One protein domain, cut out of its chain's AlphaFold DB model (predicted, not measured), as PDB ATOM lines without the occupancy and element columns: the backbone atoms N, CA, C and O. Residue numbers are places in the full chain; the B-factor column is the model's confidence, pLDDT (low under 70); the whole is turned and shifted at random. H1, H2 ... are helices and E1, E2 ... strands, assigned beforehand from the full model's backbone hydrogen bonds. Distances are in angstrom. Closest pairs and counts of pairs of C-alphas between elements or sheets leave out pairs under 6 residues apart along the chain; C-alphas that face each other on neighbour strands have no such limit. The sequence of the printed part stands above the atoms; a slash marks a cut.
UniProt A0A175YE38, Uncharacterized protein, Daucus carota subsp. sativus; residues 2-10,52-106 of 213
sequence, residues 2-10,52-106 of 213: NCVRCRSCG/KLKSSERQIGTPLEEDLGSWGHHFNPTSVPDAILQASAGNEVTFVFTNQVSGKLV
ATOM      1  N   ASN A   2     258.029 314.723 264.529       77.19
ATOM      2  CA  ASN A   2     257.053 314.848 265.620       77.19
ATOM      3  C   ASN A   2     257.379 313.877 266.764       77.19
ATOM      4  O   ASN A   2     256.563 313.033 267.114       77.19
ATOM      5  N   CYS A   3     258.583 313.969 267.329       84.19
ATOM      6  CA  CYS A   3     258.923 313.221 268.537       84.19
ATOM      7  C   CYS A   3     258.541 314.045 269.774       84.19
ATOM      8  O   CYS A   3     258.901 315.220 269.864       84.19
ATOM      9  N   VAL A   4     257.838 313.432 270.732       86.75
ATOM     10  CA  VAL A   4     257.468 314.075 272.006       86.75
ATOM     11  C   VAL A   4     258.717 314.518 272.772       86.75
ATOM     12  O   VAL A   4     258.758 315.641 273.264       86.75
ATOM     13  N   ARG A   5     259.781 313.703 272.759       88.44
ATOM     14  CA  ARG A   5     261.058 314.031 273.410       88.44
ATOM     15  C   ARG A   5     261.702 315.271 272.795       88.44
ATOM     16  O   ARG A   5     262.126 316.154 273.524       88.44
ATOM     17  N   CYS A   6     261.694 315.397 271.466       89.06
ATOM     18  CA  CYS A   6     262.235 316.580 270.786       89.06
ATOM     19  C   CYS A   6     261.463 317.869 271.099       89.06
ATOM     20  O   CYS A   6     262.045 318.949 271.044       89.06
ATOM     21  N   ARG A   7     260.164 317.775 271.414       84.62
ATOM     22  CA  ARG A   7     259.331 318.941 271.757       84.62
ATOM     23  C   ARG A   7     259.640 319.463 273.157       84.62
ATOM     24  O   ARG A   7     259.728 320.671 273.345       84.62
ATOM     25  N   SER A   8     259.861 318.563 274.110       68.88
ATOM     26  CA  SER A   8     260.151 318.918 275.502       68.88
ATOM     27  C   SER A   8     261.516 319.595 275.695       68.88
ATOM     28  O   SER A   8     261.731 320.246 276.710       68.88
ATOM     29  N   CYS A   9     262.440 319.487 274.733       58.97
ATOM     30  CA  CYS A   9     263.795 320.046 274.840       58.97
ATOM     31  C   CYS A   9     263.984 321.425 274.172       58.97
ATOM     32  O   CYS A   9     265.121 321.900 274.057       58.97
ATOM     33  N   GLY A  10     262.902 322.039 273.682       55.53
ATOM     34  CA  GLY A  10     262.917 323.332 272.986       55.53
ATOM     35  C   GLY A  10     262.836 324.568 273.891       55.53
ATOM     36  O   GLY A  10     262.686 325.664 273.367       55.53
ATOM     37  N   LYS A  52     275.645 316.777 279.033       90.19
ATOM     38  CA  LYS A  52     275.332 317.827 278.056       90.19
ATOM     39  C   LYS A  52     274.207 317.412 277.109       90.19
ATOM     40  O   LYS A  52     273.688 318.269 276.400       90.19
ATOM     41  N   LEU A  53     273.863 316.122 277.075       89.06
ATOM     42  CA  LEU A  53     272.839 315.595 276.184       89.06
ATOM     43  C   LEU A  53     271.444 315.929 276.704       89.06
ATOM     44  O   LEU A  53     271.109 315.683 277.867       89.06
ATOM     45  N   LYS A  54     270.599 316.423 275.805       91.19
ATOM     46  CA  LYS A  54     269.159 316.550 276.032       91.19
ATOM     47  C   LYS A  54     268.523 315.166 276.179       91.19
ATOM     48  O   LYS A  54     269.024 314.172 275.661       91.19
ATOM     49  N   SER A  55     267.352 315.096 276.808       88.44
ATOM     50  CA  SER A  55     266.614 313.830 276.952       88.44
ATOM     51  C   SER A  55     266.238 313.188 275.608       88.44
ATOM     52  O   SER A  55     266.167 311.964 275.514       88.44
ATOM     53  N   SER A  56     266.038 313.984 274.553       91.31
ATOM     54  CA  SER A  56     265.844 313.477 273.189       91.31
ATOM     55  C   SER A  56     267.125 312.913 272.568       91.31
ATOM     56  O   SER A  56     267.057 311.965 271.798       91.31
ATOM     57  N   GLU A  57     268.285 313.482 272.898       92.25
ATOM     58  CA  GLU A  57     269.600 313.081 272.373       92.25
ATOM     59  C   GLU A  57     270.112 311.792 273.021       92.25
ATOM     60  O   GLU A  57     270.981 311.121 272.472       92.25
ATOM     61  N   ARG A  58     269.552 311.418 274.175       90.19
ATOM     62  CA  ARG A  58     269.836 310.145 274.833       90.19
ATOM     63  C   ARG A  58     269.033 309.017 274.192       90.19
ATOM     64  O   ARG A  58     267.852 309.176 273.869       90.19
ATOM     65  N   GLN A  59     269.681 307.866 274.054       89.88
ATOM     66  CA  GLN A  59     269.009 306.612 273.749       89.88
ATOM     67  C   GLN A  59     268.252 306.105 274.979       89.88
ATOM     68  O   GLN A  59     268.701 306.274 276.114       89.88
ATOM     69  N   ILE A  60     267.117 305.458 274.739       87.19
ATOM     70  CA  ILE A  60     266.281 304.835 275.763       87.19
ATOM     71  C   ILE A  60     266.412 303.322 275.634       87.19
ATOM     72  O   ILE A  60     265.996 302.745 274.632       87.19
ATOM     73  N   GLY A  61     266.954 302.668 276.661       86.44
ATOM     74  CA  GLY A  61     267.057 301.210 276.679       86.44
ATOM     75  C   GLY A  61     267.890 300.644 275.517       86.44
ATOM     76  O   GLY A  61     268.794 301.299 274.994       86.44
ATOM     77  N   THR A  62     267.612 299.390 275.151       87.69
ATOM     78  CA  THR A  62     268.206 298.672 274.007       87.69
ATOM     79  C   THR A  62     267.203 298.687 272.844       87.69
ATOM     80  O   THR A  62     266.486 297.697 272.662       87.69
ATOM     81  N   PRO A  63     267.046 299.799 272.105       88.81
ATOM     82  CA  PRO A  63     266.025 299.885 271.079       88.81
ATOM     83  C   PRO A  63     266.347 298.959 269.907       88.81
ATOM     84  O   PRO A  63     267.508 298.768 269.534       88.81
ATOM     85  N   LEU A  64     265.292 298.414 269.308       89.88
ATOM     86  CA  LEU A  64     265.383 297.697 268.042       89.88
ATOM     87  C   LEU A  64     265.735 298.664 266.900       89.88
ATOM     88  O   LEU A  64     265.657 299.890 267.045       89.88
ATOM     89  N   GLU A  65     266.134 298.118 265.752       90.19
ATOM     90  CA  GLU A  65     266.576 298.933 264.617       90.19
ATOM     91  C   GLU A  65     265.438 299.777 264.018       90.19
ATOM     92  O   GLU A  65     265.649 300.879 263.516       90.19
ATOM     93  N   GLU A  66     264.210 299.283 264.113       93.62
ATOM     94  CA  GLU A  66     262.998 299.956 263.661       93.62
ATOM     95  C   GLU A  66     262.495 301.039 264.629       93.62
ATOM     96  O   GLU A  66     261.734 301.923 264.225       93.62
ATOM     97  N   ASP A  67     262.920 301.010 265.897       91.88
ATOM     98  CA  ASP A  67     262.433 301.925 266.932       91.88
ATOM     99  C   ASP A  67     263.212 303.245 266.947       91.88
ATOM    100  O   ASP A  67     263.878 303.613 267.919       91.88
ATOM    101  N   LEU A  68     263.057 304.023 265.876       92.56
ATOM    102  CA  LEU A  68     263.610 305.377 265.800       92.56
ATOM    103  C   LEU A  68     263.109 306.278 266.936       92.56
ATOM    104  O   LEU A  68     263.738 307.295 267.215       92.56
ATOM    105  N   GLY A  69     261.990 305.951 267.592       91.56
ATOM    106  CA  GLY A  69     261.438 306.719 268.706       91.56
ATOM    107  C   GLY A  69     262.346 306.730 269.933       91.56
ATOM    108  O   GLY A  69     262.426 307.766 270.604       91.56
ATOM    109  N   SER A  70     263.064 305.631 270.163       90.69
ATOM    110  CA  SER A  70     263.937 305.407 271.323       90.69
ATOM    111  C   SER A  70     265.429 305.632 271.048       90.69
ATOM    112  O   SER A  70     266.227 305.641 271.984       90.69
ATOM    113  N   TRP A  71     265.821 305.858 269.791       93.44
ATOM    114  CA  TRP A  71     267.191 306.238 269.409       93.44
ATOM    115  C   TRP A  71     267.562 307.641 269.917       93.44
ATOM    116  O   TRP A  71     266.685 308.446 270.220       93.44
ATOM    117  N   GLY A  72     268.846 307.995 269.971       92.62
ATOM    118  CA  GLY A  72     269.271 309.372 270.248       92.62
ATOM    119  C   GLY A  72     268.945 310.312 269.081       92.62
ATOM    120  O   GLY A  72     269.184 309.976 267.924       92.62
ATOM    121  N   HIS A  73     268.340 311.468 269.359       94.62
ATOM    122  CA  HIS A  73     267.862 312.442 268.363       94.62
ATOM    123  C   HIS A  73     268.701 313.716 268.413       94.62
ATOM    124  O   HIS A  73     268.500 314.545 269.301       94.62
ATOM    125  N   HIS A  74     269.593 313.902 267.440       93.75
ATOM    126  CA  HIS A  74     270.537 315.019 267.404       93.75
ATOM    127  C   HIS A  74     270.193 315.998 266.278       93.75
ATOM    128  O   HIS A  74     270.335 315.688 265.096       93.75
ATOM    129  N   PHE A  75     269.774 317.210 266.650       92.38
ATOM    130  CA  PHE A  75     269.582 318.317 265.701       92.38
ATOM    131  C   PHE A  75     270.891 319.019 265.343       92.38
ATOM    132  O   PHE A  75     271.001 319.620 264.281       92.38
ATOM    133  N   ASN A  76     271.871 318.966 266.243       91.25
ATOM    134  CA  ASN A  76     273.200 319.495 266.004       91.25
ATOM    135  C   ASN A  76     274.179 318.320 265.969       91.25
ATOM    136  O   ASN A  76     274.271 317.610 266.971       91.25
ATOM    137  N   PRO A  77     274.928 318.109 264.874       92.44
ATOM    138  CA  PRO A  77     275.921 317.047 264.816       92.44
ATOM    139  C   PRO A  77     276.900 317.070 265.992       92.44
ATOM    140  O   PRO A  77     277.298 316.008 266.449       92.44
ATOM    141  N   THR A  78     277.224 318.246 266.545       91.75
ATOM    142  CA  THR A  78     278.147 318.380 267.686       91.75
ATOM    143  C   THR A  78     277.645 317.745 268.986       91.75
ATOM    144  O   THR A  78     278.454 317.521 269.887       91.75
ATOM    145  N   SER A  79     276.347 317.439 269.109       92.25
ATOM    146  CA  SER A  79     275.811 316.724 270.273       92.25
ATOM    147  C   SER A  79     275.906 315.205 270.147       92.25
ATOM    148  O   SER A  79     275.638 314.499 271.115       92.25
ATOM    149  N   VAL A  80     276.304 314.672 268.989       93.00
ATOM    150  CA  VAL A  80     276.488 313.228 268.813       93.00
ATOM    151  C   VAL A  80     277.685 312.763 269.644       93.00
ATOM    152  O   VAL A  80     278.769 313.315 269.480       93.00
ATOM    153  N   PRO A  81     277.570 311.732 270.493       89.00
ATOM    154  CA  PRO A  81     278.709 311.160 271.200       89.00
ATOM    155  C   PRO A  81     279.528 310.280 270.239       89.00
ATOM    156  O   PRO A  81     279.608 309.087 270.431       89.00
ATOM    157  N   ASP A  82     280.073 310.823 269.151       89.62
ATOM    158  CA  ASP A  82     281.016 310.155 268.240       89.62
ATOM    159  C   ASP A  82     281.798 311.247 267.501       89.62
ATOM    160  O   ASP A  82     281.247 311.983 266.680       89.62
ATOM    161  N   ALA A  83     283.093 311.367 267.797       89.44
ATOM    162  CA  ALA A  83     283.942 312.415 267.235       89.44
ATOM    163  C   ALA A  83     284.153 312.279 265.715       89.44
ATOM    164  O   ALA A  83     284.323 313.288 265.030       89.44
ATOM    165  N   ILE A  84     284.134 311.054 265.177       90.94
ATOM    166  CA  ILE A  84     284.274 310.812 263.736       90.94
ATOM    167  C   ILE A  84     282.998 311.260 263.033       90.94
ATOM    168  O   ILE A  84     283.076 311.954 262.014       90.94
ATOM    169  N   LEU A  85     281.830 310.925 263.590       91.50
ATOM    170  CA  LEU A  85     280.553 311.352 263.023       91.50
ATOM    171  C   LEU A  85     280.403 312.877 263.086       91.50
ATOM    172  O   LEU A  85     280.036 313.492 262.086       91.50
ATOM    173  N   GLN A  86     280.780 313.494 264.213       92.94
ATOM    174  CA  GLN A  86     280.831 314.952 264.358       92.94
ATOM    175  C   GLN A  86     281.695 315.613 263.276       92.94
ATOM    176  O   GLN A  86     281.243 316.532 262.597       92.94
ATOM    177  N   ALA A  87     282.937 315.145 263.105       93.38
ATOM    178  CA  ALA A  87     283.882 315.729 262.154       93.38
ATOM    179  C   ALA A  87     283.451 315.528 260.691       93.38
ATOM    180  O   ALA A  87     283.761 316.357 259.835       93.38
ATOM    181  N   SER A  88     282.735 314.437 260.411       95.19
ATOM    182  CA  SER A  88     282.295 314.069 259.060       95.19
ATOM    183  C   SER A  88     281.004 314.768 258.626       95.19
ATOM    184  O   SER A  88     280.721 314.822 257.433       95.19
ATOM    185  N   ALA A  89     280.218 315.302 259.566       94.44
ATOM    186  CA  ALA A  89     278.901 315.883 259.297       94.44
ATOM    187  C   ALA A  89     278.930 317.140 258.405       94.44
ATOM    188  O   ALA A  89     278.024 317.350 257.592       94.44
ATOM    189  N   GLY A  90     279.961 317.981 258.552       90.06
ATOM    190  CA  GLY A  90     280.083 319.245 257.819       90.06
ATOM    191  C   GLY A  90     278.818 320.113 257.910       90.06
ATOM    192  O   GLY A  90     278.157 320.160 258.943       90.06
ATOM    193  N   ASN A  91     278.468 320.779 256.806       92.06
ATOM    194  CA  ASN A  91     277.232 321.569 256.684       92.06
ATOM    195  C   ASN A  91     276.077 320.783 256.031       92.06
ATOM    196  O   ASN A  91     275.023 321.355 255.760       92.06
ATOM    197  N   GLU A  92     276.286 319.505 255.704       94.62
ATOM    198  CA  GLU A  92     275.341 318.706 254.912       94.62
ATOM    199  C   GLU A  92     274.344 317.949 255.794       94.62
ATOM    200  O   GLU A  92     273.190 317.744 255.415       94.62
ATOM    201  N   VAL A  93     274.776 317.548 256.991       94.69
ATOM    202  CA  VAL A  93     273.950 316.788 257.928       94.69
ATOM    203  C   VAL A  93     273.145 317.742 258.804       94.69
ATOM    204  O   VAL A  93     273.692 318.496 259.604       94.69
ATOM    205  N   THR A  94     271.822 317.678 258.675       92.88
ATOM    206  CA  THR A  94     270.879 318.529 259.421       92.88
ATOM    207  C   THR A  94     270.226 317.823 260.607       92.88
ATOM    208  O   THR A  94     269.627 318.478 261.456       92.88
ATOM    209  N   PHE A  95     270.308 316.492 260.662       94.12
ATOM    210  CA  PHE A  95     269.756 315.685 261.741       94.12
ATOM    211  C   PHE A  95     270.402 314.296 261.767       94.12
ATOM    212  O   PHE A  95     270.678 313.726 260.709       94.12
ATOM    213  N   VAL A  96     270.594 313.731 262.960       95.25
ATOM    214  CA  VAL A  96     271.140 312.380 263.153       95.25
ATOM    215  C   VAL A  96     270.286 311.595 264.147       95.25
ATOM    216  O   VAL A  96     269.961 312.094 265.225       95.25
ATOM    217  N   PHE A  97     269.971 310.346 263.797       94.62
ATOM    218  CA  PHE A  97     269.520 309.338 264.753       94.62
ATOM    219  C   PHE A  97     270.700 308.442 265.135       94.62
ATOM    220  O   PHE A  97     271.403 307.959 264.248       94.62
ATOM    221  N   THR A  98     270.913 308.203 266.427       92.81
ATOM    222  CA  THR A  98     271.986 307.332 266.928       92.81
ATOM    223  C   THR A  98     271.409 306.120 267.652       92.81
ATOM    224  O   THR A  98     270.582 306.257 268.551       92.81
ATOM    225  N   ASN A  99     271.859 304.927 267.259       91.81
ATOM    226  CA  ASN A  99     271.642 303.694 268.009       91.81
ATOM    227  C   ASN A  99     272.995 303.159 268.468       91.81
ATOM    228  O   ASN A  99     273.823 302.744 267.655       91.81
ATOM    229  N   GLN A 100     273.227 303.207 269.768       85.62
ATOM    230  CA  GLN A 100     274.357 302.572 270.410       85.62
ATOM    231  C   GLN A 100     273.988 301.125 270.726       85.62
ATOM    232  O   GLN A 100     273.149 300.841 271.584       85.62
ATOM    233  N   VAL A 101     274.668 300.203 270.055       83.00
ATOM    234  CA  VAL A 101     274.657 298.787 270.416       83.00
ATOM    235  C   VAL A 101     275.722 298.527 271.475       83.00
ATOM    236  O   VAL A 101     276.769 299.175 271.487       83.00
ATOM    237  N   SER A 102     275.474 297.570 272.370       70.38
ATOM    238  CA  SER A 102     276.479 297.159 273.350       70.38
ATOM    239  C   SER A 102     277.680 296.553 272.618       70.38
ATOM    240  O   SER A 102     277.647 295.421 272.140       70.38
ATOM    241  N   GLY A 103     278.740 297.342 272.489       62.81
ATOM    242  CA  GLY A 103     280.005 296.945 271.899       62.81
ATOM    243  C   GLY A 103     281.126 297.419 272.803       62.81
ATOM    244  O   GLY A 103     281.130 298.562 273.256       62.81
ATOM    245  N   LYS A 104     282.104 296.556 273.085       57.62
ATOM    246  CA  LYS A 104     283.338 297.034 273.707       57.62
ATOM    247  C   LYS A 104     284.013 297.956 272.694       57.62
ATOM    248  O   LYS A 104     284.476 297.479 271.660       57.62
ATOM    249  N   LEU A 105     284.106 299.246 273.009       58.38
ATOM    250  CA  LEU A 105     285.042 300.172 272.372       58.38
ATOM    251  C   LEU A 105     286.463 299.749 272.760       58.38
ATOM    252  O   LEU A 105     287.138 300.434 273.521       58.38
ATOM    253  N   VAL A 106     286.906 298.570 272.327       55.97
ATOM    254  CA  VAL A 106     288.325 298.247 272.370       55.97
ATOM    255  C   VAL A 106     288.920 299.065 271.236       55.97
ATOM    256  O   VAL A 106     288.534 298.836 270.085       55.97
TER     257      VAL A 106
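What this domain is: This is residues 2 to 10 and 52 to 106 of the 213 residues of an uncharacterized protein of Daucus carota subsp. sativus (UniProt A0A175YE38). This domain has little regular structure: a short two-stranded ladder, E1 and E2, lies in the middle, with small helices H1 and H2 on opposite sides of it and one long stretch with no named element, residues 52 to 71. The 64 printed residues hold H1, E1, H2, E2 in that order, 18 residues in named elements, mixed in class, with an antiparallel sheet. The whole is compact, radius of gyration of the C-alphas 11.9 A, spanning 29 by 29 by 23 A.

How they stand to each other: Start at H1, residues 4 to 8, and look to E1, residues 72 to 74: their closest C-alphas, Cys 6 and His 73, are 7.4 A apart. H1 is apart from H2, residues 83 to 89. E1 is antiparallel to E2, residues 96 to 98, at 158 degrees; find N 72 and O 98 at 2.8 A. In H1 and H2 every O i to N i+4 pair is within hydrogen-bond range.

Where its parts are: Find C-alpha 4 at (257.468, 314.075, 272.006), where H1 begins its 6.5 A. E1 runs 6.4 A, H2 10.0 A, and E2 6.4 A to C-alpha 98 at (271.986, 307.332, 266.928).

The domain as a whole: C-alphas 2 and 106, the farthest apart, are 36.0 A apart. Residues 11 to 51 are not printed, a gap of 14.5 A between C-alphas 10 and 52. Of the links printed whole, none is long. Residues 8 to 10 and 103 to 106 have pLDDT under 70.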